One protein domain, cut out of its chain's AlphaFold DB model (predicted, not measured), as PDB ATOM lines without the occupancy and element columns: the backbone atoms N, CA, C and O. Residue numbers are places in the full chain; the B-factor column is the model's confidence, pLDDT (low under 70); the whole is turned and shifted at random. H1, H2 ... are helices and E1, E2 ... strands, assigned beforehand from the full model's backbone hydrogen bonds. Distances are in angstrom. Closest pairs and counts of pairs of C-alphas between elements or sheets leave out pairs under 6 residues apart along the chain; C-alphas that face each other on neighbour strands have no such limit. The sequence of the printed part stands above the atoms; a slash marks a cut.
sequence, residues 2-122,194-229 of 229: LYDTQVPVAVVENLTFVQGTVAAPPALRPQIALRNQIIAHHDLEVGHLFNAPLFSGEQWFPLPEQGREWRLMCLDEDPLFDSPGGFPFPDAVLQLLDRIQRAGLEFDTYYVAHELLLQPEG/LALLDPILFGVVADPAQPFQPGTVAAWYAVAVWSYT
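AT A GLANCE: This is residues 2 to 122 and 194 to 229 of the 229 residues of an uncharacterized protein of Chloroflexi bacterium (UniProt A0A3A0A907). A six-stranded sheet, strongly twisted and curled like part of a barrel, curls round helix H1 on one face, while H2 and H3 pack on its other face, making three layers. The 157 printed residues include three named helices and six named strands, in the order H1 H2 E1 E2 E3 H3 E4 E5 E6, a mixed class. The sheet runs E1 E6 E5 E4 E3 E2, all antiparallel. The whole is compact, with a radius of gyration of the C-alphas of 15.6 A and spans of 47 by 33 by 32 A.

HOW THE PARTS SIT: Start at H1, residues 9 to 18; its closest C-alphas to edge strand E1, residues 47 to 53, are Thr 16 and Phe 50, 6.6 A apart. H2, residues 29 to 42, is on the sheet at a height of 8.4 A; its closest C-alphas to E6, residues 217 to 225, are Ile 32 and Ala 219, 7.1 A apart. Beside E1, find N 49 and O 220 of E6 at 2.9 A. E2, residues 59 to 63, and E3, residues 68 to 74, form a hairpin, with N 61 and O 70 at 2.9 A. H3, residues 91 to 102, is near H2, with 5 pairs of C-alphas within 10 A, and comes closest to E6 at the C-alphas of Val 93 and Ala 224, 6.5 A. E4, residues 109 to 117, pairs with E3 through N 114 and O 71, 2.8 A, and with E5, residues 200 to 206, through N 202 and O 111, 2.8 A. The hairpin E5 and E6 has N 221 and O 203 at 2.8 A. Every O i to N i+4 pair is within hydrogen-bond range in H2 and H3, and 5 of 6 in H1.

IN THESE COORDINATES: Find C-alpha 9 at (46.751, 49.698, 14.024), where H1 begins. H2 spans 20.1 A, E3 20.1 A and E4 26.7 A; E6 spans 23.4 A and ends at C-alpha 225, (35.710, 47.834, 9.947).

THE WHOLE: The farthest C-alphas, His 41 and Glu 121, are 49.3 A apart. Residues 123 to 193 are cut out, and C-alphas 122 and 194 are 17.6 A apart. The link E3 to H3 is long, 16 residues. Look for pLDDT under 70 at residues 2 to 20, 84 to 86, 119 to 122, 194 to 197 and 229.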
ATOM      1  N   LEU A   2      36.310  52.798  -3.068       36.06
ATOM      2  CA  LEU A   2      37.007  51.707  -2.378       36.06
ATOM      3  C   LEU A   2      36.912  52.004  -0.882       36.06
ATOM      4  O   LEU A   2      37.373  53.061  -0.459       36.06
ATOM      5  N   TYR A   3      36.252  51.133  -0.123       41.94
ATOM      6  CA  TYR A   3      36.288  51.189   1.334       41.94
ATOM      7  C   TYR A   3      37.667  50.698   1.780       41.94
ATOM      8  O   TYR A   3      38.130  49.669   1.290       41.94
ATOM      9  N   ASP A   4      38.336  51.457   2.645       49.66
ATOM     10  CA  ASP A   4      39.566  51.005   3.291       49.66
ATOM     11  C   ASP A   4      39.167  50.018   4.394       49.66
ATOM     12  O   ASP A   4      38.581  50.410   5.402       49.66
ATOM     13  N   THR A   5      39.368  48.725   4.142       51.38
ATOM     14  CA  THR A   5      39.001  47.634   5.058       51.38
ATOM     15  C   THR A   5      40.092  47.340   6.083       51.38
ATOM     16  O   THR A   5      39.919  46.453   6.920       51.38
ATOM     17  N   GLN A   6      41.216  48.068   6.057       56.50
ATOM     18  CA  GLN A   6      42.276  47.847   7.028       56.50
ATOM     19  C   GLN A   6      41.849  48.357   8.401       56.50
ATOM     20  O   GLN A   6      41.621  49.548   8.605       56.50
ATOM     21  N   VAL A   7      41.794  47.441   9.371       57.97
ATOM     22  CA  VAL A   7      41.655  47.790  10.787       57.97
ATOM     23  C   VAL A   7      42.844  48.689  11.146       57.97
ATOM     24  O   VAL A   7      43.989  48.232  11.055       57.97
ATOM     25  N   PRO A   8      42.631  49.953  11.547       60.06
ATOM     26  CA  PRO A   8      43.742  50.829  11.876       60.06
ATOM     27  C   PRO A   8      44.540  50.232  13.041       60.06
ATOM     28  O   PRO A   8      43.964  49.832  14.049       60.06
ATOM     29  N   VAL A   9      45.872  50.207  12.947       57.12
ATOM     30  CA  VAL A   9      46.751  49.698  14.024       57.12
ATOM     31  C   VAL A   9      46.438  50.371  15.370       57.12
ATOM     32  O   VAL A   9      46.379  49.706  16.400       57.12
ATOM     33  N   ALA A  10      46.115  51.667  15.342       60.06
ATOM     34  CA  ALA A  10      45.709  52.436  16.517       60.06
ATOM     35  C   ALA A  10      44.424  51.907  17.189       60.06
ATOM     36  O   ALA A  10      44.274  52.013  18.405       60.06
ATOM     37  N   VAL A  11      43.503  51.311  16.421       62.97
ATOM     38  CA  VAL A  11      42.279  50.706  16.965       62.97
ATOM     39  C   VAL A  11      42.626  49.469  17.791       62.97
ATOM     40  O   VAL A  11      42.148  49.303  18.914       62.97
ATOM     41  N   VAL A  12      43.513  48.624  17.265       61.09
ATOM     42  CA  VAL A  12      43.968  47.403  17.940       61.09
ATOM     43  C   VAL A  12      44.715  47.731  19.233       61.09
ATOM     44  O   VAL A  12      44.456  47.109  20.265       61.09
ATOM     45  N   GLU A  13      45.601  48.727  19.207       62.91
ATOM     46  CA  GLU A  13      46.372  49.148  20.384       62.91
ATOM     47  C   GLU A  13      45.465  49.663  21.511       62.91
ATOM     48  O   GLU A  13      45.622  49.253  22.665       62.91
ATOM     49  N   ASN A  14      44.455  50.472  21.176       62.47
ATOM     50  CA  ASN A  14      43.510  51.003  22.156       62.47
ATOM     51  C   ASN A  14      42.609  49.915  22.759       62.47
ATOM     52  O   ASN A  14      42.393  49.912  23.970       62.47
ATOM     53  N   LEU A  15      42.121  48.952  21.969       62.41
ATOM     54  CA  LEU A  15      41.295  47.849  22.494       62.41
ATOM     55  C   LEU A  15      42.079  46.932  23.435       62.41
ATOM     56  O   LEU A  15      41.570  46.512  24.476       62.41
ATOM     57  N   THR A  16      43.337  46.654  23.086       60.25
ATOM     58  CA  THR A  16      44.225  45.786  23.871       60.25
ATOM     59  C   THR A  16      44.476  46.367  25.266       60.25
ATOM     60  O   THR A  16      44.571  45.626  26.245       60.25
ATOM     61  N   PHE A  17      44.536  47.697  25.379       54.66
ATOM     62  CA  PHE A  17      44.782  48.380  26.645       54.66
ATOM     63  C   PHE A  17      43.619  48.253  27.640       54.66
ATOM     64  O   PHE A  17      43.856  48.154  28.844       54.66
ATOM     65  N   VAL A  18      42.366  48.234  27.175       58.06
ATOM     66  CA  VAL A  18      41.233  48.482  28.081       58.06
ATOM     67  C   VAL A  18      40.609  47.214  28.670       58.06
ATOM     68  O   VAL A  18      40.108  47.263  29.792       58.06
ATOM     69  N   GLN A  19      40.671  46.059  28.000       60.94
ATOM     70  CA  GLN A  19      40.032  44.840  28.529       60.94
ATOM     71  C   GLN A  19      40.905  43.976  29.449       60.94
ATOM     72  O   GLN A  19      40.417  42.980  29.981       60.94
ATOM     73  N   GLY A  20      42.165  44.347  29.691       65.56
ATOM     74  CA  GLY A  20      43.065  43.542  30.518       65.56
ATOM     75  C   GLY A  20      43.317  42.182  29.871       65.56
ATOM     76  O   GLY A  20      42.736  41.171  30.259       65.56
ATOM     77  N   THR A  21      44.185  42.158  28.860       77.56
ATOM     78  CA  THR A  21      44.502  40.929  28.126       77.56
ATOM     79  C   THR A  21      44.907  39.803  29.070       77.56
ATOM     80  O   THR A  21      45.836  39.953  29.869       77.56
ATOM     81  N   VAL A  22      44.260  38.650  28.932       89.06
ATOM     82  CA  VAL A  22      44.623  37.438  29.667       89.06
ATOM     83  C   VAL A  22      45.377  36.467  28.763       89.06
ATOM     84  O   VAL A  22      45.250  36.469  27.535       89.06
ATOM     85  N   ALA A  23      46.194  35.606  29.366       93.56
ATOM     86  CA  ALA A  23      46.809  34.513  28.628       93.56
ATOM     87  C   ALA A  23      45.726  33.546  28.124       93.56
ATOM     88  O   ALA A  23      44.815  33.191  28.871       93.56
ATOM     89  N   ALA A  24      45.853  33.071  26.881       94.69
ATOM     90  CA  ALA A  24      44.939  32.072  26.337       94.69
ATOM     91  C   ALA A  24      44.979  30.782  27.189       94.69
ATOM     92  O   ALA A  24      46.072  30.202  27.355       94.69
ATOM     93  N   PRO A  25      43.819  30.303  27.687       95.81
ATOM     94  CA  PRO A  25      43.715  29.016  28.362       95.81
ATOM     95  C   PRO A  25      44.290  27.894  27.490       95.81
ATOM     96  O   PRO A  25      44.163  27.955  26.264       95.81
ATOM     97  N   PRO A  26      44.912  26.850  28.068       96.88
ATOM     98  CA  PRO A  26      45.503  25.764  27.286       96.88
ATOM     99  C   PRO A  26      44.540  25.122  26.278       96.88
ATOM    100  O   PRO A  26      44.962  24.814  25.167       96.88
ATOM    101  N   ALA A  27      43.259  24.985  26.633       96.56
ATOM    102  CA  ALA A  27      42.219  24.422  25.772       96.56
ATOM    103  C   ALA A  27      41.833  25.328  24.585       96.56
ATOM    104  O   ALA A  27      41.400  24.829  23.548       96.56
ATOM    105  N   LEU A  28      42.057  26.641  24.691       96.31
ATOM    106  CA  LEU A  28      41.766  27.612  23.634       96.31
ATOM    107  C   LEU A  28      42.901  27.718  22.597       96.31
ATOM    108  O   LEU A  28      42.665  28.039  21.435       96.31
ATOM    109  N   ARG A  29      44.149  27.410  22.974       96.44
ATOM    110  CA  ARG A  29      45.320  27.573  22.086       96.44
ATOM    111  C   ARG A  29      45.237  26.774  20.778       96.44
ATOM    112  O   ARG A  29      45.545  27.361  19.742       96.44
ATOM    113  N   PRO A  30      44.819  25.488  20.765       97.06
ATOM    114  CA  PRO A  30      44.663  24.746  19.516       97.06
ATOM    115  C   PRO A  30      43.626  25.379  18.585       97.06
ATOM    116  O   PRO A  30      43.823  25.389  17.375       97.06
ATOM    117  N   GLN A  31      42.557  25.958  19.143       96.50
ATOM    118  CA  GLN A  31      41.535  26.650  18.363       96.50
ATOM    119  C   GLN A  31      42.063  27.931  17.715       96.50
ATOM    120  O   GLN A  31      41.765  28.182  16.549       96.50
ATOM    121  N   ILE A  32      42.863  28.715  18.447       96.38
ATOM    122  CA  ILE A  32      43.528  29.906  17.900       96.38
ATOM    123  C   ILE A  32      44.478  29.509  16.767       96.38
ATOM    124  O   ILE A  32      44.435  30.087  15.685       96.38
ATOM    125  N   ALA A  33      45.307  28.484  16.989       97.19
ATOM    126  CA  ALA A  33      46.255  28.008  15.986       97.19
ATOM    127  C   ALA A  33      45.553  27.525  14.706       97.19
ATOM    128  O   ALA A  33      45.952  27.913  13.608       97.19
ATOM    129  N   LEU A  34      44.486  26.730  14.845       97.25
ATOM    130  CA  LEU A  34      43.694  26.240  13.716       97.25
ATOM    131  C   LEU A  34      43.073  27.391  12.916       97.25
ATOM    132  O   LEU A  34      43.162  27.410  11.692       97.25
ATOM    133  N   ARG A  35      42.473  28.376  13.589       96.88
ATOM    134  CA  ARG A  35      41.853  29.519  12.907       96.88
ATOM    135  C   ARG A  35      42.876  30.396  12.207       96.88
ATOM    136  O   ARG A  35      42.668  30.734  11.049       96.88
ATOM    137  N   ASN A  36      44.013  30.674  12.842       95.81
ATOM    138  CA  ASN A  36      45.113  31.394  12.198       95.81
ATOM    139  C   ASN A  36      45.631  30.654  10.954       95.81
ATOM    140  O   ASN A  36      45.984  31.290   9.963       95.81
ATOM    141  N   GLN A  37      45.631  29.317  10.970       97.69
ATOM    142  CA  GLN A  37      45.961  28.519   9.791       97.69
ATOM    143  C   GLN A  37      44.913  28.672   8.676       97.69
ATOM    144  O   GLN A  37      45.302  28.847   7.525       97.69
ATOM    145  N   ILE A  38      43.612  28.635   8.995       96.94
ATOM    146  CA  ILE A  38      42.523  28.856   8.021       96.94
ATOM    147  C   ILE A  38      42.625  30.265   7.420       96.94
ATOM    148  O   ILE A  38      42.615  30.411   6.201       96.94
ATOM    149  N   ILE A  39      42.797  31.286   8.266       94.88
ATOM    150  CA  ILE A  39      42.967  32.690   7.866       94.88
ATOM    151  C   ILE A  39      44.117  32.831   6.868       94.88
ATOM    152  O   ILE A  39      43.921  33.372   5.781       94.88
ATOM    153  N   ALA A  40      45.293  32.291   7.200       95.38
ATOM    154  CA  ALA A  40      46.463  32.358   6.330       95.38
ATOM    155  C   ALA A  40      46.289  31.544   5.036       95.38
ATOM    156  O   ALA A  40      46.749  31.964   3.979       95.38
ATOM    157  N   HIS A  41      45.628  30.383   5.098       97.69
ATOM    158  CA  HIS A  41      45.410  29.532   3.927       97.69
ATOM    159  C   HIS A  41      44.453  30.161   2.905       97.69
ATOM    160  O   HIS A  41      44.639  29.979   1.702       97.69
ATOM    161  N   HIS A  42      43.445  30.896   3.381       96.69
ATOM    162  CA  HIS A  42      42.398  31.501   2.555       96.69
ATOM    163  C   HIS A  42      42.596  33.000   2.278       96.69
ATOM    164  O   HIS A  42      41.719  33.607   1.655       96.69
ATOM    165  N   ASP A  43      43.718  33.580   2.719       95.56
ATOM    166  CA  ASP A  43      44.039  35.006   2.574       95.56
ATOM    167  C   ASP A  43      42.878  35.901   3.054       95.56
ATOM    168  O   ASP A  43      42.304  36.709   2.315       95.56
ATOM    169  N   LEU A  44      42.431  35.641   4.289       91.88
ATOM    170  CA  LEU A  44      41.343  36.381   4.927       91.88
ATOM    171  C   LEU A  44      41.897  37.597   5.676       91.88
ATOM    172  O   LEU A  44      42.865  37.484   6.424       91.88
ATOM    173  N   GLU A  45      41.216  38.737   5.555       90.56
ATOM    174  CA  GLU A  45      41.518  39.989   6.273       90.56
ATOM    175  C   GLU A  45      41.005  39.948   7.727       90.56
ATOM    176  O   GLU A  45      40.349  40.863   8.207       90.56
ATOM    177  N   VAL A  46      41.271  38.846   8.429       90.88
ATOM    178  CA  VAL A  46      40.849  38.616   9.815       90.88
ATOM    179  C   VAL A  46      42.091  38.461  10.678       90.88
ATOM    180  O   VAL A  46      42.995  37.705  10.333       90.88
ATOM    181  N   GLY A  47      42.145  39.146  11.818       87.62
ATOM    182  CA  GLY A  47      43.316  39.125  12.698       87.62
ATOM    183  C   GLY A  47      42.960  38.764  14.131       87.62
ATOM    184  O   GLY A  47      42.056  39.366  14.701       87.62
ATOM    185  N   HIS A  48      43.685  37.815  14.736       93.38
ATOM    186  CA  HIS A  48      43.634  37.611  16.189       93.38
ATOM    187  C   HIS A  48      44.188  38.854  16.890       93.38
ATOM    188  O   HIS A  48      45.295  39.290  16.577       93.38
ATOM    189  N   LEU A  49      43.417  39.423  17.817       90.12
ATOM    190  CA  LEU A  49      43.800  40.638  18.538       90.12
ATOM    191  C   LEU A  49      44.327  40.306  19.932       90.12
ATOM    192  O   LEU A  49      45.474  40.586  20.269       90.12
ATOM    193  N   PHE A  50      43.471  39.710  20.758       92.38
ATOM    194  CA  PHE A  50      43.743  39.469  22.170       92.38
ATOM    195  C   PHE A  50      42.877  38.331  22.713       92.38
ATOM    196  O   PHE A  50      42.041  37.755  22.012       92.38
ATOM    197  N   ASN A  51      43.092  37.990  23.986       94.19
ATOM    198  CA  ASN A  51      42.168  37.152  24.740       94.19
ATOM    199  C   ASN A  51      41.608  37.955  25.908       94.19
ATOM    200  O   ASN A  51      42.369  38.592  26.642       94.19
ATOM    201  N   ALA A  52      40.294  37.898  26.075       94.31
ATOM    202  CA  ALA A  52      39.574  38.603  27.122       94.31
ATOM    203  C   ALA A  52      38.313  37.817  27.519       94.31
ATOM    204  O   ALA A  52      37.809  37.026  26.711       94.31
ATOM    205  N   PRO A  53      37.809  37.992  28.751       95.44
ATOM    206  CA  PRO A  53      36.533  37.420  29.162       95.44
ATOM    207  C   PRO A  53      35.366  37.923  28.306       95.44
ATOM    208  O   PRO A  53      35.284  39.110  27.993       95.44
ATOM    209  N   LEU A  54      34.428  37.032  27.990       95.38
ATOM    210  CA  LEU A  54      33.109  37.404  27.486       95.38
ATOM    211  C   LEU A  54      32.398  38.314  28.489       95.38
ATOM    212  O   LEU A  54      32.613  38.230  29.701       95.38
ATOM    213  N   PHE A  55      31.485  39.137  27.997       94.88
ATOM    214  CA  PHE A  55      30.625  39.968  28.828       94.88
ATOM    215  C   PHE A  55      29.248  40.117  28.182       94.88
ATOM    216  O   PHE A  55      29.094  39.885  26.987       94.88
ATOM    217  N   SER A  56      28.261  40.497  28.985       93.44
ATOM    218  CA  SER A  56      26.906  40.824  28.531       93.44
ATOM    219  C   SER A  56      26.638  42.315  28.689       93.44
ATOM    220  O   SER A  56      27.187  42.947  29.600       93.44
ATOM    221  N   GLY A  57      25.730  42.843  27.881       91.94
ATOM    222  CA  GLY A  57      25.397  44.255  27.844       91.94
ATOM    223  C   GLY A  57      26.490  45.093  27.186       91.94
ATOM    224  O   GLY A  57      27.274  44.633  26.361       91.94
ATOM    225  N   GLU A  58      26.543  46.362  27.570       90.88
ATOM    226  CA  GLU A  58      27.400  47.362  26.940       90.88
ATOM    227  C   GLU A  58      28.635  47.656  27.800       90.88
ATOM    228  O   GLU A  58      28.525  47.973  28.989       90.88
ATOM    229  N   GLN A  59      29.817  47.600  27.187       90.12
ATOM    230  CA  GLN A  59      31.058  48.099  27.771       90.12
ATOM    231  C   GLN A  59      31.492  49.405  27.119       90.12
ATOM    232  O   GLN A  59      31.383  49.590  25.909       90.12
ATOM    233  N   TRP A  60      32.017  50.297  27.957       87.31
ATOM    234  CA  TRP A  60      32.286  51.686  27.620       87.31
ATOM    235  C   TRP A  60      33.778  51.961  27.691       87.31
ATOM    236  O   TRP A  60      34.422  51.702  28.708       87.31
ATOM    237  N   PHE A  61      34.300  52.538  26.618       85.12
ATOM    238  CA  PHE A  61      35.719  52.796  26.445       85.12
ATOM    239  C   PHE A  61      35.898  54.276  26.105       85.12
ATOM    240  O   PHE A  61      35.770  54.658  24.941       85.12
ATOM    241  N   PRO A  62      36.133  55.147  27.101       81.88
ATOM    242  CA  PRO A  62      36.319  56.564  26.835       81.88
ATOM    243  C   PRO A  62      37.630  56.797  26.070       81.88
ATOM    244  O   PRO A  62      38.686  56.309  26.468       81.88
ATOM    245  N   LEU A  63      37.563  57.608  25.015       81.31
ATOM    246  CA  LEU A  63      38.687  58.098  24.214       81.31
ATOM    247  C   LEU A  63      38.773  59.629  24.380       81.31
ATOM    248  O   LEU A  63      38.463  60.393  23.457       81.31
ATOM    249  N   PRO A  64      39.140  60.115  25.584       76.31
ATOM    250  CA  PRO A  64      38.989  61.523  25.953       76.31
ATOM    251  C   PRO A  64      39.823  62.460  25.077       76.31
ATOM    252  O   PRO A  64      39.371  63.556  24.758       76.31
ATOM    253  N   GLU A  65      41.001  62.019  24.635       80.25
ATOM    254  CA  GLU A  65      41.884  62.798  23.757       80.25
ATOM    255  C   GLU A  65      41.254  63.090  22.388       80.25
ATOM    256  O   GLU A  65      41.602  64.072  21.736       80.25
ATOM    257  N   GLN A  66      40.300  62.259  21.968       80.31
ATOM    258  CA  GLN A  66      39.615  62.365  20.683       80.31
ATOM    259  C   GLN A  66      38.212  62.964  20.818       80.31
ATOM    260  O   GLN A  66      37.546  63.194  19.810       80.31
ATOM    261  N   GLY A  67      37.748  63.218  22.048       83.69
ATOM    262  CA  GLY A  67      36.363  63.609  22.292       83.69
ATOM    263  C   GLY A  67      35.375  62.503  21.912       83.69
ATOM    264  O   GLY A  67      34.282  62.811  21.438       83.69
ATOM    265  N   ARG A  68      35.763  61.228  22.061       84.25
ATOM    266  CA  ARG A  68      34.985  60.062  21.616       84.25
ATOM    267  C   ARG A  68      34.868  58.985  22.687       84.25
ATOM    268  O   ARG A  68      35.572  59.009  23.693       84.25
ATOM    269  N   GLU A  69      33.955  58.054  22.479       85.50
ATOM    270  CA  GLU A  69      33.826  56.825  23.252       85.50
ATOM    271  C   GLU A  69      33.559  55.658  22.305       85.50
ATOM    272  O   GLU A  69      32.886  55.827  21.287       85.50
ATOM    273  N   TRP A  70      34.062  54.474  22.645       88.25
ATOM    274  CA  TRP A  70      33.556  53.244  22.049       88.25
ATOM    275  C   TRP A  70      32.562  52.562  22.968       88.25
ATOM    276  O   TRP A  70      32.732  52.527  24.192       88.25
ATOM    277  N   ARG A  71      31.557  51.959  22.342       89.19
ATOM    278  CA  ARG A  71      30.604  51.062  22.984       89.19
ATOM    279  C   ARG A  71      30.672  49.711  22.332       89.19
ATOM    280  O   ARG A  71      30.298  49.571  21.174       89.19
ATOM    281  N   LEU A  72      31.160  48.743  23.089       92.44
ATOM    282  CA  LEU A  72      31.265  47.361  22.660       92.44
ATOM    283  C   LEU A  72      30.125  46.567  23.293       92.44
ATOM    284  O   LEU A  72      29.922  46.644  24.504       92.44
ATOM    285  N   MET A  73      29.411  45.790  22.491       94.00
ATOM    286  CA  MET A  73      28.347  44.893  22.952       94.00
ATOM    287  C   MET A  73      28.264  43.661  22.062       94.00
ATOM    288  O   MET A  73      28.842  43.644  20.969       94.00
ATOM    289  N   CYS A  74      27.588  42.619  22.542       95.62
ATOM    290  CA  CYS A  74      27.304  41.459  21.711       95.62
ATOM    291  C   CYS A  74      26.370  41.886  20.566       95.62
ATOM    292  O   CYS A  74      25.512  42.746  20.752       95.62
ATOM    293  N   LEU A  75      26.567  41.344  19.364       93.38
ATOM    294  CA  LEU A  75      25.836  41.787  18.172       93.38
ATOM    295  C   LEU A  75      24.323  41.545  18.296       93.38
ATOM    296  O   LEU A  75      23.539  42.333  17.782       93.38
ATOM    297  N   ASP A  76      23.914  40.486  18.992       91.69
ATOM    298  CA  ASP A  76      22.511  40.166  19.290       91.69
ATOM    299  C   ASP A  76      21.886  41.073  20.365       91.69
ATOM    300  O   ASP A  76      20.667  41.119  20.501       91.69
ATOM    301  N   GLU A  77      22.705  41.804  21.118       90.06
ATOM    302  CA  GLU A  77      22.274  42.807  22.094       90.06
ATOM    303  C   GLU A  77      22.262  44.224  21.496       90.06
ATOM    304  O   GLU A  77      21.817  45.170  22.153       90.06
ATOM    305  N   ASP A  78      22.742  44.393  20.260       88.44
ATOM    306  CA  ASP A  78      22.812  45.686  19.596       88.44
ATOM    307  C   ASP A  78      21.417  46.160  19.139       88.44
ATOM    308  O   ASP A  78      20.798  45.535  18.273       88.44
ATOM    309  N   PRO A  79      20.924  47.322  19.617       85.12
ATOM    310  CA  PRO A  79      19.639  47.879  19.191       85.12
ATOM    311  C   PRO A  79      19.505  48.146  17.683       85.12
ATOM    312  O   PRO A  79      18.396  48.357  17.189       85.12
ATOM    313  N   LEU A  80      20.613  48.231  16.946       82.38
ATOM    314  CA  LEU A  80      20.621  48.357  15.488       82.38
ATOM    315  C   LEU A  80      20.375  47.017  14.787       82.38
ATOM    316  O   LEU A  80      19.889  47.009  13.653       82.38
ATOM    317  N   PHE A  81      20.717  45.898  15.432       81.94
ATOM    318  CA  PHE A  81      20.645  44.566  14.835       81.94
ATOM    319  C   PHE A  81      19.198  44.122  14.624       81.94
ATOM    320  O   PHE A  81      18.839  43.682  13.532       81.94
ATOM    321  N   ASP A  82      18.346  44.384  15.616       73.50
ATOM    322  CA  ASP A  82      16.912  44.077  15.589       73.50
ATOM    323  C   ASP A  82      16.058  45.116  14.839       73.50
ATOM    324  O   ASP A  82      14.821  45.076  14.880       73.50
ATOM    325  N   SER A  83      16.673  46.082  14.149       72.56
ATOM    326  CA  SER A  83      15.898  47.064  13.392       72.56
ATOM    327  C   SER A  83      15.116  46.373  12.256       72.56
ATOM    328  O   SER A  83      15.616  45.425  11.651       72.56
ATOM    329  N   PRO A  84      13.905  46.836  11.878       68.50
ATOM    330  CA  PRO A  84      13.140  46.238  10.773       68.50
ATOM    331  C   PRO A  84      13.876  46.208   9.420       68.50
ATOM    332  O   PRO A  84      13.437  45.522   8.501       68.50
ATOM    333  N   GLY A  85      14.960  46.980   9.280       64.31
ATOM    334  CA  GLY A  85      15.841  46.988   8.110       64.31
ATOM    335  C   GLY A  85      17.041  46.041   8.211       64.31
ATOM    336  O   GLY A  85      17.801  45.961   7.248       64.31
ATOM    337  N   GLY A  86      17.198  45.338   9.335       68.75
ATOM    338  CA  GLY A  86      18.393  44.585   9.700       68.75
ATOM    339  C   GLY A  86      19.563  45.490  10.081       68.75
ATOM    340  O   GLY A  86      19.510  46.716   9.947       68.75
ATOM    341  N   PHE A  87      20.646  44.875  10.546       74.38
ATOM    342  CA  PHE A  87      21.896  45.589  10.761       74.38
ATOM    343  C   PHE A  87      22.477  46.041   9.410       74.38
ATOM    344  O   PHE A  87      22.652  45.199   8.522       74.38
ATOM    345  N   PRO A  88      22.773  47.337   9.210       81.31
ATOM    346  CA  PRO A  88      23.130  47.877   7.899       81.31
ATOM    347  C   PRO A  88      24.588  47.567   7.506       81.31
ATOM    348  O   PRO A  88      25.400  48.470   7.323       81.31
ATOM    349  N   PHE A  89      24.942  46.289   7.347       85.19
ATOM    350  CA  PHE A  89      26.253  45.897   6.826       85.19
ATOM    351  C   PHE A  89      26.425  46.362   5.368       85.19
ATOM    352  O   PHE A  89      25.570  46.062   4.530       85.19
ATOM    353  N   PRO A  90      27.537  47.035   5.017       87.31
ATOM    354  CA  PRO A  90      27.874  47.300   3.623       87.31
ATOM    355  C   PRO A  90      28.095  46.003   2.835       87.31
ATOM    356  O   PRO A  90      28.589  45.016   3.382       87.31
ATOM    357  N   ASP A  91      27.846  46.035   1.521       86.69
ATOM    358  CA  ASP A  91      28.037  44.877   0.629       86.69
ATOM    359  C   ASP A  91      29.439  44.260   0.741       86.69
ATOM    360  O   ASP A  91      29.589  43.042   0.689       86.69
ATOM    361  N   ALA A  92      30.473  45.088   0.924       86.88
ATOM    362  CA  ALA A  92      31.848  44.622   1.096       86.88
ATOM    363  C   ALA A  92      32.020  43.769   2.368       86.88
ATOM    364  O   ALA A  92      32.694  42.740   2.332       86.88
ATOM    365  N   VAL A  93      31.365  44.155   3.468       90.19
ATOM    366  CA  VAL A  93      31.388  43.396   4.727       90.19
ATOM    367  C   VAL A  93      30.618  42.088   4.565       90.19
ATOM    368  O   VAL A  93      31.116  41.039   4.956       90.19
ATOM    369  N   LEU A  94      29.454  42.111   3.909       91.19
ATOM    370  CA  LEU A  94      28.688  40.893   3.615       91.19
ATOM    371  C   LEU A  94      29.482  39.905   2.746       91.19
ATOM    372  O   LEU A  94      29.493  38.707   3.021       91.19
ATOM    373  N   GLN A  95      30.198  40.398   1.732       92.19
ATOM    374  CA  GLN A  95      31.077  39.575   0.894       92.19
ATOM    375  C   GLN A  95      32.251  38.987   1.687       92.19
ATOM    376  O   GLN A  95      32.628  37.835   1.457       92.19
ATOM    377  N   LEU A  96      32.830  39.748   2.621       91.12
ATOM    378  CA  LEU A  96      33.874  39.249   3.515       91.12
ATOM    379  C   LEU A  96      33.338  38.153   4.448       91.12
ATOM    380  O   LEU A  96      33.964  37.100   4.561       91.12
ATOM    381  N   LEU A  97      32.168  38.353   5.057       93.56
ATOM    382  CA  LEU A  97      31.525  37.357   5.921       93.56
ATOM    383  C   LEU A  97      31.195  36.062   5.163       93.56
ATOM    384  O   LEU A  97      31.469  34.973   5.665       93.56
ATOM    385  N   ASP A  98      30.704  36.161   3.926       95.19
ATOM    386  CA  ASP A  98      30.486  34.998   3.057       95.19
ATOM    387  C   ASP A  98      31.802  34.267   2.725       95.19
ATOM    388  O   ASP A  98      31.864  33.036   2.756       95.19
ATOM    389  N   ARG A  99      32.896  34.998   2.458       96.38
ATOM    390  CA  ARG A  99      34.226  34.392   2.252       96.38
ATOM    391  C   ARG A  99      34.719  33.650   3.496       96.38
ATOM    392  O   ARG A  99      35.219  32.535   3.362       96.38
ATOM    393  N   ILE A 100      34.573  34.250   4.677       94.88
ATOM    394  CA  ILE A 100      34.917  33.651   5.978       94.88
ATOM    395  C   ILE A 100      34.130  32.351   6.181       94.88
ATOM    396  O   ILE A 100      34.723  31.310   6.471       94.88
ATOM    397  N   GLN A 101      32.818  32.383   5.938       95.38
ATOM    398  CA  GLN A 101      31.956  31.212   6.063       95.38
ATOM    399  C   GLN A 101      32.361  30.099   5.086       95.38
ATOM    400  O   GLN A 101      32.502  28.943   5.482       95.38
ATOM    401  N   ARG A 102      32.612  30.431   3.812       96.19
ATOM    402  CA  ARG A 102      33.064  29.458   2.801       96.19
ATOM    403  C   ARG A 102      34.447  28.872   3.093       96.19
ATOM    404  O   ARG A 102      34.730  27.766   2.641       96.19
ATOM    405  N   ALA A 103      35.287  29.582   3.843       96.25
ATOM    406  CA  ALA A 103      36.573  29.087   4.332       96.25
ATOM    407  C   ALA A 103      36.444  28.153   5.553       96.25
ATOM    408  O   ALA A 103      37.445  27.600   6.004       96.25
ATOM    409  N   GLY A 104      35.236  27.970   6.102       95.94
ATOM    410  CA  GLY A 104      35.013  27.186   7.320       95.94
ATOM    411  C   GLY A 104      35.542  27.868   8.585       95.94
ATOM    412  O   GLY A 104      35.822  27.193   9.575       95.94
ATOM    413  N   LEU A 105      35.725  29.194   8.555       96.38
ATOM    414  CA  LEU A 105      36.107  29.965   9.732       96.38
ATOM    415  C   LEU A 105      34.848  30.338  10.522       96.38
ATOM    416  O   LEU A 105      34.102  31.231  10.129       96.38
ATOM    417  N   GLU A 106      34.621  29.653  11.639       95.50
ATOM    418  CA  GLU A 106      33.449  29.863  12.498       95.50
ATOM    419  C   GLU A 106      33.818  30.608  13.789       95.50
ATOM    420  O   GLU A 106      34.876  30.370  14.391       95.50
ATOM    421  N   PHE A 107      32.918  31.483  14.233       97.00
ATOM    422  CA  PHE A 107      32.977  32.191  15.511       97.00
ATOM    423  C   PHE A 107      31.772  31.792  16.364       97.00
ATOM    424  O   PHE A 107      30.693  31.558  15.826       97.00
ATOM    425  N   ASP A 108      31.958  31.720  17.681       96.56
ATOM    426  CA  ASP A 108      30.891  31.345  18.616       96.56
ATOM    427  C   ASP A 108      29.876  32.483  18.793       96.56
ATOM    428  O   ASP A 108      28.687  32.239  18.978       96.56
ATOM    429  N   THR A 109      30.343  33.732  18.714       96.75
ATOM    430  CA  THR A 109      29.492  34.923  18.627       96.75
ATOM    431  C   THR A 109      30.225  36.064  17.924       96.75
ATOM    432  O   THR A 109      31.431  35.985  17.657       96.75
ATOM    433  N   TYR A 110      29.496  37.151  17.684       96.75
ATOM    434  CA  TYR A 110      30.041  38.416  17.228       96.75
ATOM    435  C   TYR A 110      29.782  39.525  18.240       96.75
ATOM    436  O   TYR A 110      28.727  39.578  18.862       96.75
ATOM    437  N   TYR A 111      30.740  40.435  18.362       95.56
ATOM    438  CA  TYR A 111      30.580  41.699  19.072       95.56
ATOM    439  C   TYR A 111      30.766  42.843  18.092       95.56
ATOM    440  O   TYR A 111      31.478  42.710  17.097       95.56
ATOM    441  N   VAL A 112      30.171  43.987  18.394       94.06
ATOM    442  CA  VAL A 112      30.340  45.205  17.610       94.06
ATOM    443  C   VAL A 112      30.728  46.357  18.520       94.06
ATOM    444  O   VAL A 112      30.122  46.553  19.574       94.06
ATOM    445  N   ALA A 113      31.781  47.083  18.141       92.56
ATOM    446  CA  ALA A 113      32.117  48.361  18.754       92.56
ATOM    447  C   ALA A 113      31.560  49.485  17.899       92.56
ATOM    448  O   ALA A 113      31.865  49.539  16.713       92.56
ATOM    449  N   HIS A 114      30.811  50.395  18.510       89.25
ATOM    450  CA  HIS A 114      30.394  51.652  17.899       89.25
ATOM    451  C   HIS A 114      31.240  52.789  18.426       89.25
ATOM    452  O   HIS A 114      31.354  52.957  19.641       89.25
ATOM    453  N   GLU A 115      31.776  53.597  17.523       85.75
ATOM    454  CA  GLU A 115      32.414  54.855  17.877       85.75
ATOM    455  C   GLU A 115      31.395  55.983  17.936       85.75
ATOM    456  O   GLU A 115      30.580  56.157  17.036       85.75
ATOM    457  N   LEU A 116      31.408  56.728  19.038       84.31
ATOM    458  CA  LEU A 116      30.492  57.827  19.292       84.31
ATOM    459  C   LEU A 116      31.254  59.070  19.731       84.31
ATOM    460  O   LEU A 116      32.294  58.993  20.383       84.31
ATOM    461  N   LEU A 117      30.689  60.239  19.439       81.81
ATOM    462  CA  LEU A 117      31.152  61.498  20.016       81.81
ATOM    463  C   LEU A 117      30.785  61.558  21.505       81.81
ATOM    464  O   LEU A 117      29.632  61.314  21.872       81.81
ATOM    465  N   LEU A 118      31.741  61.944  22.356       75.50
ATOM    466  CA  LEU A 118      31.470  62.243  23.762       75.50
ATOM    467  C   LEU A 118      30.487  63.408  23.833       75.50
ATOM    468  O   LEU A 118      30.760  64.504  23.341       75.50
ATOM    469  N   GLN A 119      29.338  63.185  24.468       67.56
ATOM    470  CA  GLN A 119      28.393  64.266  24.708       67.56
ATOM    471  C   GLN A 119      28.874  65.121  25.891       67.56
ATOM    472  O   GLN A 119      29.058  64.584  26.983       67.56
ATOM    473  N   PRO A 120      29.054  66.444  25.710       56.97
ATOM    474  CA  PRO A 120      29.657  67.308  26.726       56.97
ATOM    475  C   PRO A 120      28.796  67.521  27.985       56.97
ATOM    476  O   PRO A 120      29.338  67.939  29.004       56.97
ATOM    477  N   GLU A 121      27.486  67.238  27.947       54.25
ATOM    478  CA  GLU A 121      26.550  67.573  29.040       54.25
ATOM    479  C   GLU A 121      25.777  66.380  29.637       54.25
ATOM    480  O   GLU A 121      24.904  66.560  30.487       54.25
ATOM    481  N   GLY A 122      26.097  65.146  29.246       54.16
ATOM    482  CA  GLY A 122      25.523  63.945  29.858       54.16
ATOM    483  C   GLY A 122      26.487  63.321  30.868       54.16
ATOM    484  O   GLY A 122      27.700  63.432  30.684       54.16
ATOM    485  N   LEU A 194      25.696  63.064  12.606       40.94
ATOM    486  CA  LEU A 194      25.757  61.600  12.460       40.94
ATOM    487  C   LEU A 194      27.123  61.096  12.005       40.94
ATOM    488  O   LEU A 194      27.260  59.977  11.518       40.94
ATOM    489  N   ALA A 195      28.136  61.943  12.125       42.06
ATOM    490  CA  ALA A 195      29.469  61.606  11.689       42.06
ATOM    491  C   ALA A 195      30.107  60.619  12.678       42.06
ATOM    492  O   ALA A 195      30.445  61.004  13.797       42.06
ATOM    493  N   LEU A 196      30.331  59.404  12.167       54.25
ATOM    494  CA  LEU A 196      31.362  58.438  12.570       54.25
ATOM    495  C   LEU A 196      30.941  57.390  13.601       54.25
ATOM    496  O   LEU A 196      31.659  57.134  14.558       54.25
ATOM    497  N   LEU A 197      29.819  56.715  13.340       56.88
ATOM    498  CA  LEU A 197      29.743  55.296  13.676       56.88
ATOM    499  C   LEU A 197      30.701  54.592  12.706       56.88
ATOM    500  O   LEU A 197      30.315  54.311  11.570       56.88
ATOM    501  N   ASP A 198      31.947  54.389  13.125       76.81
ATOM    502  CA  ASP A 198      32.908  53.528  12.431       76.81
ATOM    503  C   ASP A 198      32.872  52.156  13.116       76.81
ATOM    504  O   ASP A 198      33.715  51.868  13.973       76.81
ATOM    505  N   PRO A 199      31.828  51.336  12.877       87.44
ATOM    506  CA  PRO A 199      31.680  50.084  13.581       87.44
ATOM    507  C   PRO A 199      32.823  49.125  13.269       87.44
ATOM    508  O   PRO A 199      33.261  48.968  12.125       87.44
ATOM    509  N   ILE A 200      33.252  48.432  14.315       91.31
ATOM    510  CA  ILE A 200      34.222  47.347  14.231       91.31
ATOM    511  C   ILE A 200      33.506  46.067  14.636       91.31
ATOM    512  O   ILE A 200      32.984  45.971  15.747       91.31
ATOM    513  N   LEU A 201      33.491  45.083  13.744       93.69
ATOM    514  CA  LEU A 201      32.956  43.756  14.012       93.69
ATOM    515  C   LEU A 201      34.072  42.849  14.528       93.69
ATOM    516  O   LEU A 201      35.109  42.686  13.876       93.69
ATOM    517  N   PHE A 202      33.821  42.208  15.663       95.62
ATOM    518  CA  PHE A 202      34.701  41.214  16.256       95.62
ATOM    519  C   PHE A 202      34.067  39.836  16.193       95.62
ATOM    520  O   PHE A 202      32.912  39.667  16.572       95.62
ATOM    521  N   GLY A 203      34.841  38.847  15.765       96.69
ATOM    522  CA  GLY A 203      34.500  37.436  15.901       96.69
ATOM    523  C   GLY A 203      35.134  36.883  17.170       96.69
ATOM    524  O   GLY A 203      36.303  37.163  17.451       96.69
ATOM    525  N   VAL A 204      34.382  36.108  17.949       97.44
ATOM    526  CA  VAL A 204      34.839  35.616  19.254       97.44
ATOM    527  C   VAL A 204      34.775  34.097  19.324       97.44
ATOM    528  O   VAL A 204      33.834  33.479  18.834       97.44
ATOM    529  N   VAL A 205      35.801  33.495  19.926       97.50
ATOM    530  CA  VAL A 205      35.921  32.045  20.118       97.50
ATOM    531  C   VAL A 205      36.193  31.753  21.585       97.50
ATOM    532  O   VAL A 205      37.255  32.108  22.098       97.50
ATOM    533  N   ALA A 206      35.254  31.117  22.268       96.19
ATOM    534  CA  ALA A 206      35.354  30.777  23.675       96.19
ATOM    535  C   ALA A 206      36.187  29.510  23.914       96.19
ATOM    536  O   ALA A 206      36.367  28.652  23.046       96.19
ATOM    537  N   ASP A 207      36.703  29.386  25.137       92.88
ATOM    538  CA  ASP A 207      37.286  28.138  25.620       92.88
ATOM    539  C   ASP A 207      36.228  27.011  25.579       92.88
ATOM    540  O   ASP A 207      35.242  27.084  26.314       92.88
ATOM    541  N   PRO A 208      36.426  25.941  24.781       92.06
ATOM    542  CA  PRO A 208      35.429  24.880  24.612       92.06
ATOM    543  C   PRO A 208      35.244  24.042  25.881       92.06
ATOM    544  O   PRO A 208      34.294  23.269  25.982       92.06
ATOM    545  N   ALA A 209      36.173  24.144  26.839       93.62
ATOM    546  CA  ALA A 209      36.081  23.462  28.121       93.62
ATOM    547  C   ALA A 209      35.165  24.193  29.118       93.62
ATOM    548  O   ALA A 209      34.911  23.668  30.204       93.62
ATOM    549  N   GLN A 210      34.694  25.396  28.782       93.94
ATOM    550  CA  GLN A 210      33.870  26.229  29.649       93.94
ATOM    551  C   GLN A 210      32.518  26.534  28.990       93.94
ATOM    552  O   GLN A 210      32.426  26.610  27.767       93.94
ATOM    553  N   PRO A 211      31.448  26.727  29.781       95.00
ATOM    554  CA  PRO A 211      30.184  27.222  29.252       95.00
ATOM    555  C   PRO A 211      30.363  28.578  28.559       95.00
ATOM    556  O   PRO A 211      31.127  29.427  29.026       95.00
ATOM    557  N   PHE A 212      29.618  28.803  27.479       94.56
ATOM    558  CA  PHE A 212      29.570  30.096  26.806       94.56
ATOM    559  C   PHE A 212      28.728  31.080  27.635       94.56
ATOM    560  O   PHE A 212      27.503  31.089  27.547       94.56
ATOM    561  N   GLN A 213      29.375  31.851  28.511       95.88
ATOM    562  CA  GLN A 213      28.723  32.807  29.410       95.88
ATOM    563  C   GLN A 213      29.676  33.963  29.768       95.88
ATOM    564  O   GLN A 213      30.896  33.795  29.652       95.88
ATOM    565  N   PRO A 214      29.163  35.118  30.239       95.50
ATOM    566  CA  PRO A 214      30.002  36.206  30.736       95.50
ATOM    567  C   PRO A 214      31.058  35.723  31.741       95.50
ATOM    568  O   PRO A 214      30.764  34.945  32.648       95.50
ATOM    569  N   GLY A 215      32.297  36.184  31.573       93.81
ATOM    570  CA  GLY A 215      33.463  35.773  32.356       93.81
ATOM    571  C   GLY A 215      34.311  34.667  31.717       93.81
ATOM    572  O   GLY A 215      35.490  34.553  32.056       93.81
ATOM    573  N   THR A 216      33.772  33.885  30.773       95.50
ATOM    574  CA  THR A 216      34.545  32.853  30.058       95.50
ATOM    575  C   THR A 216      35.599  33.510  29.174       95.50
ATOM    576  O   THR A 216      35.286  34.386  28.375       95.50
ATOM    577  N   VAL A 217      36.864  33.103  29.301       96.12
ATOM    578  CA  VAL A 217      37.945  33.648  28.465       96.12
ATOM    579  C   VAL A 217      37.772  33.191  27.020       96.12
ATOM    580  O   VAL A 217      37.631  31.997  26.752       96.12
ATOM    581  N   ALA A 218      37.842  34.146  26.099       97.06
ATOM    582  CA  ALA A 218      37.709  33.922  24.670       97.06
ATOM    583  C   ALA A 218      38.835  34.608  23.886       97.06
ATOM    584  O   ALA A 218      39.479  35.538  24.375       97.06
ATOM    585  N   ALA A 219      39.076  34.137  22.666       96.88
ATOM    586  CA  ALA A 219      39.958  34.754  21.688       96.88
ATOM    587  C   ALA A 219      39.132  35.682  20.798       96.88
ATOM    588  O   ALA A 219      38.125  35.261  20.230       96.88
ATOM    589  N   TRP A 220      39.580  36.927  20.677       95.56
ATOM    590  CA  TRP A 220      38.896  37.981  19.938       95.56
ATOM    591  C   TRP A 220      39.633  38.258  18.633       95.56
ATOM    592  O   TRP A 220      40.860  38.392  18.622       95.56
ATOM    593  N   TYR A 221      38.881  38.346  17.541       94.69
ATOM    594  CA  TYR A 221      39.397  38.589  16.200       94.69
ATOM    595  C   TYR A 221      38.761  39.848  15.625       94.69
ATOM    596  O   TYR A 221      37.540  39.973  15.667       94.69
ATOM    597  N   ALA A 222      39.554  40.750  15.047       93.75
ATOM    598  CA  ALA A 222      39.012  41.792  14.179       93.75
ATOM    599  C   ALA A 222      38.537  41.136  12.883       93.75
ATOM    600  O   ALA A 222      39.327  40.460  12.220       93.75
ATOM    601  N   VAL A 223      37.262  41.324  12.548       93.50
ATOM    602  CA  VAL A 223      36.646  40.749  11.348       93.50
ATOM    603  C   VAL A 223      36.456  41.804  10.272       93.50
ATOM    604  O   VAL A 223      36.823  41.566   9.132       93.50
ATOM    605  N   ALA A 224      35.875  42.954  10.612       91.69
ATOM    606  CA  ALA A 224      35.621  44.018   9.648       91.69
ATOM    607  C   ALA A 224      35.566  45.384  10.333       91.69
ATOM    608  O   ALA A 224      35.160  45.481  11.491       91.69
ATOM    609  N   VAL A 225      35.918  46.427   9.586       89.12
ATOM    610  CA  VAL A 225      35.710  47.834   9.947       89.12
ATOM    611  C   VAL A 225      35.065  48.521   8.758       89.12
ATOM    612  O   VAL A 225      35.426  48.243   7.613       89.12
ATOM    613  N   TRP A 226      34.094  49.390   9.005       86.75
ATOM    614  CA  TRP A 226      33.520  50.226   7.958       86.75
ATOM    615  C   TRP A 226      33.009  51.538   8.534       86.75
ATOM    616  O   TRP A 226      32.906  51.691   9.744       86.75
ATOM    617  N   SER A 227      32.674  52.471   7.647       82.19
ATOM    618  CA  SER A 227      32.044  53.740   7.992       82.19
ATOM    619  C   SER A 227      30.739  53.911   7.220       82.19
ATOM    620  O   SER A 227      30.619  53.497   6.060       82.19
ATOM    621  N   TYR A 228      29.749  54.538   7.853       71.12
ATOM    622  CA  TYR A 228      28.520  54.972   7.183       71.12
ATOM    623  C   TYR A 228      28.752  56.346   6.543       71.12
ATOM    624  O   TYR A 228      28.315  57.368   7.073       71.12
ATOM    625  N   THR A 229      29.510  56.382   5.448       63.69
ATOM    626  CA  THR A 229      29.756  57.607   4.664       63.69
ATOM    627  C   THR A 229      28.924  57.668   3.393       63.69
ATOM    628  O   THR A 229      28.579  56.596   2.845       63.69
TER     629      THR A 229